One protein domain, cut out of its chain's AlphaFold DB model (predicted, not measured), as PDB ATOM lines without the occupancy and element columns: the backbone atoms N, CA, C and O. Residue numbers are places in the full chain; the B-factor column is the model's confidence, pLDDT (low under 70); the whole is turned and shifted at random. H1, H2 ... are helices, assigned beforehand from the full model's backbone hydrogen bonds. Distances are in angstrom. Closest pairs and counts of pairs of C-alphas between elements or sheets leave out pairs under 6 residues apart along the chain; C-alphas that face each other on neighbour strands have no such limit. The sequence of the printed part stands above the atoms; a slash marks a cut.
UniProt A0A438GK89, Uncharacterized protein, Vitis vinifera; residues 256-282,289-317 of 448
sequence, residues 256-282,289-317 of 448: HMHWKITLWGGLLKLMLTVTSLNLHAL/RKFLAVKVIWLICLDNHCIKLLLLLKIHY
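AT A GLANCE: This is residues 256 to 282 and 289 to 317 of the 448 residues of an uncharacterized protein of Vitis vinifera (UniProt A0A438GK89). One long helix, H1, stands by itself, and across an open gap from it two shorter helices, H2 and H3, make a V-shaped corner at the tight link between them. H2 runs back roughly against the direction of H1 without reaching it, and H3 turns off crosswise to H1; the arrangement is open, with few contacts. The printed part has 56 residues with three named helices, in the order H1, H2, H3 along the chain, and no named strand; its class is all helix. The whole is loose, with a radius of gyration of the C-alphas of 14.2 A, and elongated, with C-alphas spanning 45 by 28 by 22 A, H1 making most of the length.

HOW THE PARTS SIT: H1, residues 256 to 282, touches no helix, and its residues stand free over its whole length. H2, residues 289 to 300, is apart from H1. H3, residues 304 to 316, is apart from H1 as well. H2 and H3 only just touch, with 3 pairs of C-alphas within 8 A, and they touch only at the corner by their link. The closest C-alphas of the two are those of Ile 300 and Cys 306, 5.2 A apart. H2 touches H3 with residue 300 alone, and H3 touches H2 with residues 306 to 310 alone. H2 and H3 run opposite ways at a steep tilt of 55 degrees, with their centres 15.8 A apart. In H1 and H2 every O i to N i+4 pair of the backbone is within hydrogen-bond range; in H3 it is 8 of 9.

IN THESE COORDINATES: H1, from His 256 to Leu 282, is the longest helix, with 27 residues and 39.0 A from first to last C-alpha. It begins with C-alpha 256 at (-28.945, -10.022, -12.810) and ends with C-alpha 282 at (-24.230, -1.647, 24.970), running mainly along rising z. H2, from Arg 289 to Ile 300, has 12 residues and measures 17.3 A from first to last C-alpha. H3, from Asn 304 to His 316, has 13 residues and measures 19.1 A; its last C-alpha, that of His 316, is at (-8.100, -12.193, 7.722).

THE WHOLE: The two C-alphas farthest apart are those of His 256 and Lys 290, at 45.1 A. Residues 283 to 288 are not printed, and across this cut C-alphas 282 and 289 are 12.8 A apart. The link from H1 to H2 is the link across the cut; the link from H2 to H3, three residues, is tight. The mean pLDDT of the printed part is 79.4, and 15 residues are under 70: residues 281 to 282, 289 to 296 and 298 to 302. H2 has a mean pLDDT of 64, against 83 for H1 and 89 for H3.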
ATOM      1  N   HIS A 256     -28.185  -9.395 -13.895       73.06
ATOM      2  CA  HIS A 256     -28.945 -10.022 -12.810       73.06
ATOM      3  C   HIS A 256     -28.051 -10.567 -11.676       73.06
ATOM      4  O   HIS A 256     -28.383 -10.410 -10.499       73.06
ATOM      5  N   MET A 257     -26.893 -11.158 -12.000       74.62
ATOM      6  CA  MET A 257     -25.932 -11.604 -10.979       74.62
ATOM      7  C   MET A 257     -25.242 -10.435 -10.269       74.62
ATOM      8  O   MET A 257     -25.098 -10.470  -9.048       74.62
ATOM      9  N   HIS A 258     -24.872  -9.378 -10.999       80.00
ATOM     10  CA  HIS A 258     -24.272  -8.183 -10.404       80.00
ATOM     11  C   HIS A 258     -25.225  -7.525  -9.395       80.00
ATOM     12  O   HIS A 258     -24.832  -7.268  -8.259       80.00
ATOM     13  N   TRP A 259     -26.501  -7.346  -9.761       83.62
ATOM     14  CA  TRP A 259     -27.513  -6.760  -8.877       83.62
ATOM     15  C   TRP A 259     -27.704  -7.556  -7.576       83.62
ATOM     16  O   TRP A 259     -27.727  -6.966  -6.495       83.62
ATOM     17  N   LYS A 260     -27.741  -8.895  -7.646       82.88
ATOM     18  CA  LYS A 260     -27.826  -9.752  -6.450       82.88
ATOM     19  C   LYS A 260     -26.616  -9.606  -5.525       82.88
ATOM     20  O   LYS A 260     -26.797  -9.549  -4.311       82.88
ATOM     21  N   ILE A 261     -25.407  -9.506  -6.081       84.31
ATOM     22  CA  ILE A 261     -24.176  -9.298  -5.301       84.31
ATOM     23  C   ILE A 261     -24.194  -7.920  -4.625       84.31
ATOM     24  O   ILE A 261     -23.895  -7.824  -3.435       84.31
ATOM     25  N   THR A 262     -24.604  -6.861  -5.334       87.56
ATOM     26  CA  THR A 262     -24.734  -5.514  -4.755       87.56
ATOM     27  C   THR A 262     -25.775  -5.474  -3.630       87.56
ATOM     28  O   THR A 262     -25.500  -4.907  -2.573       87.56
ATOM     29  N   LEU A 263     -26.932  -6.121  -3.813       90.94
ATOM     30  CA  LEU A 263     -28.002  -6.169  -2.811       90.94
ATOM     31  C   LEU A 263     -27.566  -6.913  -1.536       90.94
ATOM     32  O   LEU A 263     -27.756  -6.405  -0.431       90.94
ATOM     33  N   TRP A 264     -26.919  -8.075  -1.676       92.56
ATOM     34  CA  TRP A 264     -26.378  -8.830  -0.537       92.56
ATOM     35  C   TRP A 264     -25.237  -8.091   0.170       92.56
ATOM     36  O   TRP A 264     -25.183  -8.091   1.399       92.56
ATOM     37  N   GLY A 265     -24.358  -7.414  -0.576       91.88
ATOM     38  CA  GLY A 265     -23.313  -6.563  -0.003       91.88
ATOM     39  C   GLY A 265     -23.885  -5.389   0.801       91.88
ATOM     40  O   GLY A 265     -23.400  -5.098   1.894       91.88
ATOM     41  N   GLY A 266     -24.953  -4.758   0.300       92.62
ATOM     42  CA  GLY A 266     -25.688  -3.707   1.007       92.62
ATOM     43  C   GLY A 266     -26.344  -4.207   2.296       92.62
ATOM     44  O   GLY A 266     -26.158  -3.598   3.349       92.62
ATOM     45  N   LEU A 267     -27.040  -5.349   2.238       90.00
ATOM     46  CA  LEU A 267     -27.691  -5.958   3.401       90.00
ATOM     47  C   LEU A 267     -26.676  -6.374   4.477       90.00
ATOM     48  O   LEU A 267     -26.868  -6.074   5.654       90.00
ATOM     49  N   LEU A 268     -25.564  -7.004   4.082       91.94
ATOM     50  CA  LEU A 268     -24.492  -7.383   5.006       91.94
ATOM     51  C   LEU A 268     -23.860  -6.151   5.665       91.94
ATOM     52  O   LEU A 268     -23.626  -6.153   6.872       91.94
ATOM     53  N   LYS A 269     -23.628  -5.080   4.892       90.69
ATOM     54  CA  LYS A 269     -23.113  -3.814   5.423       90.69
ATOM     55  C   LYS A 269     -24.091  -3.198   6.424       90.69
ATOM     56  O   LYS A 269     -23.652  -2.822   7.502       90.69
ATOM     57  N   LEU A 270     -25.391  -3.166   6.111       90.50
ATOM     58  CA  LEU A 270     -26.439  -2.663   7.006       90.50
ATOM     59  C   LEU A 270     -26.499  -3.454   8.319       90.50
ATOM     60  O   LEU A 270     -26.495  -2.849   9.388       90.50
ATOM     61  N   MET A 271     -26.485  -4.788   8.250       87.38
ATOM     62  CA  MET A 271     -26.449  -5.654   9.435       87.38
ATOM     63  C   MET A 271     -25.194  -5.398  10.282       87.38
ATOM     64  O   MET A 271     -25.276  -5.366  11.511       87.38
ATOM     65  N   LEU A 272     -24.043  -5.146   9.648       87.56
ATOM     66  CA  LEU A 272     -22.800  -4.806  10.341       87.56
ATOM     67  C   LEU A 272     -22.849  -3.416  11.008       87.56
ATOM     68  O   LEU A 272     -22.333  -3.265  12.113       87.56
ATOM     69  N   THR A 273     -23.495  -2.409  10.401       85.62
ATOM     70  CA  THR A 273     -23.724  -1.112  11.067       85.62
ATOM     71  C   THR A 273     -24.744  -1.205  12.197       85.62
ATOM     72  O   THR A 273     -24.519  -0.629  13.253       85.62
ATOM     73  N   VAL A 274     -25.850  -1.937  12.022       87.44
ATOM     74  CA  VAL A 274     -26.873  -2.101  13.072       87.44
ATOM     75  C   VAL A 274     -26.287  -2.835  14.280       87.44
ATOM     76  O   VAL A 274     -26.485  -2.410  15.417       87.44
ATOM     77  N   THR A 275     -25.504  -3.892  14.051       84.06
ATOM     78  CA  THR A 275     -24.802  -4.596  15.134       84.06
ATOM     79  C   THR A 275     -23.714  -3.743  15.781       84.06
ATOM     80  O   THR A 275     -23.613  -3.767  17.004       84.06
ATOM     81  N   SER A 276     -22.948  -2.941  15.031       78.81
ATOM     82  CA  SER A 276     -21.926  -2.066  15.629       78.81
ATOM     83  C   SER A 276     -22.522  -0.898  16.425       78.81
ATOM     84  O   SER A 276     -22.027  -0.607  17.512       78.81
ATOM     85  N   LEU A 277     -23.619  -0.292  15.959       78.56
ATOM     86  CA  LEU A 277     -24.388   0.719  16.697       78.56
ATOM     87  C   LEU A 277     -24.986   0.142  17.986       78.56
ATOM     88  O   LEU A 277     -24.877   0.763  19.044       78.56
ATOM     89  N   ASN A 278     -25.552  -1.066  17.925       77.88
ATOM     90  CA  ASN A 278     -26.097  -1.741  19.104       77.88
ATOM     91  C   ASN A 278     -24.980  -2.132  20.096       77.88
ATOM     92  O   ASN A 278     -25.100  -1.864  21.288       77.88
ATOM     93  N   LEU A 279     -23.834  -2.648  19.620       71.50
ATOM     94  CA  LEU A 279     -22.657  -2.856  20.475       71.50
ATOM     95  C   LEU A 279     -22.151  -1.546  21.093       71.50
ATOM     96  O   LEU A 279     -21.792  -1.550  22.264       71.50
ATOM     97  N   HIS A 280     -22.131  -0.435  20.356       71.69
ATOM     98  CA  HIS A 280     -21.685   0.858  20.879       71.69
ATOM     99  C   HIS A 280     -22.628   1.395  21.970       71.69
ATOM    100  O   HIS A 280     -22.164   1.920  22.978       71.69
ATOM    101  N   ALA A 281     -23.943   1.202  21.820       68.94
ATOM    102  CA  ALA A 281     -24.926   1.519  22.858       68.94
ATOM    103  C   ALA A 281     -24.807   0.602  24.094       68.94
ATOM    104  O   ALA A 281     -24.999   1.058  25.223       68.94
ATOM    105  N   LEU A 282     -24.449  -0.673  23.896       59.97
ATOM    106  CA  LEU A 282     -24.230  -1.647  24.970       59.97
ATOM    107  C   LEU A 282     -22.866  -1.486  25.671       59.97
ATOM    108  O   LEU A 282     -22.707  -1.901  26.817       59.97
ATOM    109  N   ARG A 289     -14.885  -8.274  30.311       57.50
ATOM    110  CA  ARG A 289     -14.467  -8.859  29.012       57.50
ATOM    111  C   ARG A 289     -14.738 -10.370  28.872       57.50
ATOM    112  O   ARG A 289     -14.850 -10.865  27.755       57.50
ATOM    113  N   LYS A 290     -14.871 -11.090  29.993       57.44
ATOM    114  CA  LYS A 290     -15.208 -12.520  30.048       57.44
ATOM    115  C   LYS A 290     -16.594 -12.829  29.456       57.44
ATOM    116  O   LYS A 290     -16.714 -13.799  28.716       57.44
ATOM    117  N   PHE A 291     -17.615 -11.998  29.698       59.81
ATOM    118  CA  PHE A 291     -18.969 -12.252  29.177       59.81
ATOM    119  C   PHE A 291     -19.064 -12.112  27.655       59.81
ATOM    120  O   PHE A 291     -19.769 -12.890  27.013       59.81
ATOM    121  N   LEU A 292     -18.330 -11.163  27.063       65.69
ATOM    122  CA  LEU A 292     -18.313 -10.983  25.611       65.69
ATOM    123  C   LEU A 292     -17.637 -12.171  24.909       65.69
ATOM    124  O   LEU A 292     -18.159 -12.661  23.912       65.69
ATOM    125  N   ALA A 293     -16.538 -12.689  25.472       64.75
ATOM    126  CA  ALA A 293     -15.880 -13.893  24.964       64.75
ATOM    127  C   ALA A 293     -16.819 -15.114  24.985       64.75
ATOM    128  O   ALA A 293     -16.958 -15.790  23.970       64.75
ATOM    129  N   VAL A 294     -17.524 -15.352  26.100       67.25
ATOM    130  CA  VAL A 294     -18.474 -16.475  26.226       67.25
ATOM    131  C   VAL A 294     -19.633 -16.358  25.228       67.25
ATOM    132  O   VAL A 294     -19.967 -17.345  24.577       67.25
ATOM    133  N   LYS A 295     -20.215 -15.163  25.035       64.62
ATOM    134  CA  LYS A 295     -21.306 -14.968  24.059       64.62
ATOM    135  C   LYS A 295     -20.864 -15.154  22.606       64.62
ATOM    136  O   LYS A 295     -21.621 -15.714  21.820       64.62
ATOM    137  N   VAL A 296     -19.655 -14.711  22.252       69.44
ATOM    138  CA  VAL A 296     -19.092 -14.922  20.907       69.44
ATOM    139  C   VAL A 296     -18.837 -16.409  20.656       69.44
ATOM    140  O   VAL A 296     -19.231 -16.911  19.610       69.44
ATOM    141  N   ILE A 297     -18.265 -17.130  21.628       72.81
ATOM    142  CA  ILE A 297     -18.066 -18.587  21.542       72.81
ATOM    143  C   ILE A 297     -19.410 -19.310  21.364       72.81
ATOM    144  O   ILE A 297     -19.530 -20.143  20.473       72.81
ATOM    145  N   TRP A 298     -20.443 -18.944  22.130       66.75
ATOM    146  CA  TRP A 298     -21.759 -19.587  22.041       66.75
ATOM    147  C   TRP A 298     -22.451 -19.379  20.682       66.75
ATOM    148  O   TRP A 298     -22.997 -20.332  20.130       66.75
ATOM    149  N   LEU A 299     -22.364 -18.180  20.083       61.97
ATOM    150  CA  LEU A 299     -22.883 -17.940  18.724       61.97
ATOM    151  C   LEU A 299     -22.135 -18.736  17.637       61.97
ATOM    152  O   LEU A 299     -22.712 -19.044  16.595       61.97
ATOM    153  N   ILE A 300     -20.858 -19.061  17.852       62.91
ATOM    154  CA  ILE A 300     -20.040 -19.813  16.887       62.91
ATOM    155  C   ILE A 300     -20.397 -21.313  16.884       62.91
ATOM    156  O   ILE A 300     -20.184 -21.979  15.874       62.91
ATOM    157  N   CYS A 301     -20.977 -21.850  17.961       62.03
ATOM    158  CA  CYS A 301     -21.230 -23.289  18.106       62.03
ATOM    159  C   CYS A 301     -22.462 -23.833  17.356       62.03
ATOM    160  O   CYS A 301     -22.625 -25.047  17.303       62.03
ATOM    161  N   LEU A 302     -23.339 -22.987  16.806       59.34
ATOM    162  CA  LEU A 302     -24.680 -23.427  16.381       59.34
ATOM    163  C   LEU A 302     -24.851 -23.772  14.894       59.34
ATOM    164  O   LEU A 302     -25.928 -24.233  14.526       59.34
ATOM    165  N   ASP A 303     -23.845 -23.580  14.030       75.38
ATOM    166  CA  ASP A 303     -24.040 -23.843  12.599       75.38
ATOM    167  C   ASP A 303     -22.763 -24.189  11.809       75.38
ATOM    168  O   ASP A 303     -21.683 -23.640  12.039       75.38
ATOM    169  N   ASN A 304     -22.903 -25.012  10.763       75.38
ATOM    170  CA  ASN A 304     -21.816 -25.325   9.815       75.38
ATOM    171  C   ASN A 304     -21.312 -24.073   9.066       75.38
ATOM    172  O   ASN A 304     -20.194 -24.036   8.539       75.38
ATOM    173  N   HIS A 305     -22.135 -23.024   9.017       80.38
ATOM    174  CA  HIS A 305     -21.750 -21.712   8.509       80.38
ATOM    175  C   HIS A 305     -20.779 -20.970   9.440       80.38
ATOM    176  O   HIS A 305     -19.896 -20.264   8.944       80.38
ATOM    177  N   CYS A 306     -20.857 -21.182  10.756       82.69
ATOM    178  CA  CYS A 306     -19.970 -20.544  11.729       82.69
ATOM    179  C   CYS A 306     -18.523 -21.043  11.605       82.69
ATOM    180  O   CYS A 306     -17.601 -20.234  11.672       82.69
ATOM    181  N   ILE A 307     -18.304 -22.330  11.301       85.69
ATOM    182  CA  ILE A 307     -16.960 -22.884  11.033       85.69
ATOM    183  C   ILE A 307     -16.312 -22.196   9.819       85.69
ATOM    184  O   ILE A 307     -15.143 -21.808   9.868       85.69
ATOM    185  N   LYS A 308     -17.073 -21.977   8.736       88.56
ATOM    186  CA  LYS A 308     -16.589 -21.238   7.554       88.56
ATOM    187  C   LYS A 308     -16.280 -19.777   7.881       88.56
ATOM    188  O   LYS A 308     -15.269 -19.258   7.412       88.56
ATOM    189  N   LEU A 309     -17.119 -19.126   8.688       90.38
ATOM    190  CA  LEU A 309     -16.890 -17.750   9.129       90.38
ATOM    191  C   LEU A 309     -15.625 -17.641   9.997       90.38
ATOM    192  O   LEU A 309     -14.835 -16.722   9.807       90.38
ATOM    193  N   LEU A 310     -15.396 -18.608  10.891       90.06
ATOM    194  CA  LEU A 310     -14.214 -18.672  11.753       90.06
ATOM    195  C   LEU A 310     -12.924 -18.871  10.947       90.06
ATOM    196  O   LEU A 310     -11.921 -18.216  11.221       90.06
ATOM    197  N   LEU A 311     -12.964 -19.723   9.916       91.25
ATOM    198  CA  LEU A 311     -11.871 -19.903   8.953       91.25
ATOM    199  C   LEU A 311     -11.555 -18.608   8.196       91.25
ATOM    200  O   LEU A 311     -10.389 -18.227   8.104       91.25
ATOM    201  N   LEU A 312     -12.576 -17.890   7.714       93.06
ATOM    202  CA  LEU A 312     -12.393 -16.576   7.083       93.06
ATOM    203  C   LEU A 312     -11.808 -15.546   8.063       93.06
ATOM    204  O   LEU A 312     -10.914 -14.790   7.686       93.06
ATOM    205  N   LEU A 313     -12.242 -15.554   9.329       92.69
ATOM    206  CA  LEU A 313     -11.677 -14.700  10.377       92.69
ATOM    207  C   LEU A 313     -10.199 -15.023  10.643       92.69
ATOM    208  O   LEU A 313      -9.386 -14.107  10.735       92.69
ATOM    209  N   LYS A 314      -9.832 -16.310  10.715       93.69
ATOM    210  CA  LYS A 314      -8.446 -16.765  10.929       93.69
ATOM    211  C   LYS A 314      -7.529 -16.375   9.761       93.69
ATOM    212  O   LYS A 314      -6.390 -15.987   9.996       93.69
ATOM    213  N   ILE A 315      -8.036 -16.417   8.522       92.94
ATOM    214  CA  ILE A 315      -7.325 -15.943   7.320       92.94
ATOM    215  C   ILE A 315      -7.118 -14.421   7.363       92.94
ATOM    216  O   ILE A 315      -6.037 -13.939   7.037       92.94
ATOM    217  N   HIS A 316      -8.138 -13.658   7.767       94.00
ATOM    218  CA  HIS A 316      -8.100 -12.193   7.722       94.00
ATOM    219  C   HIS A 316      -7.415 -11.547   8.947       94.00
ATOM    220  O   HIS A 316      -6.972 -10.398   8.878       94.00
ATOM    221  N   TYR A 317      -7.301 -12.276  10.062       93.19
ATOM    222  CA  TYR A 317      -6.688 -11.824  11.317       93.19
ATOM    223  C   TYR A 317      -5.726 -12.891  11.882       93.19
ATOM    224  O   TYR A 317      -5.988 -13.465  12.940       93.19
TER     225      TYR A 317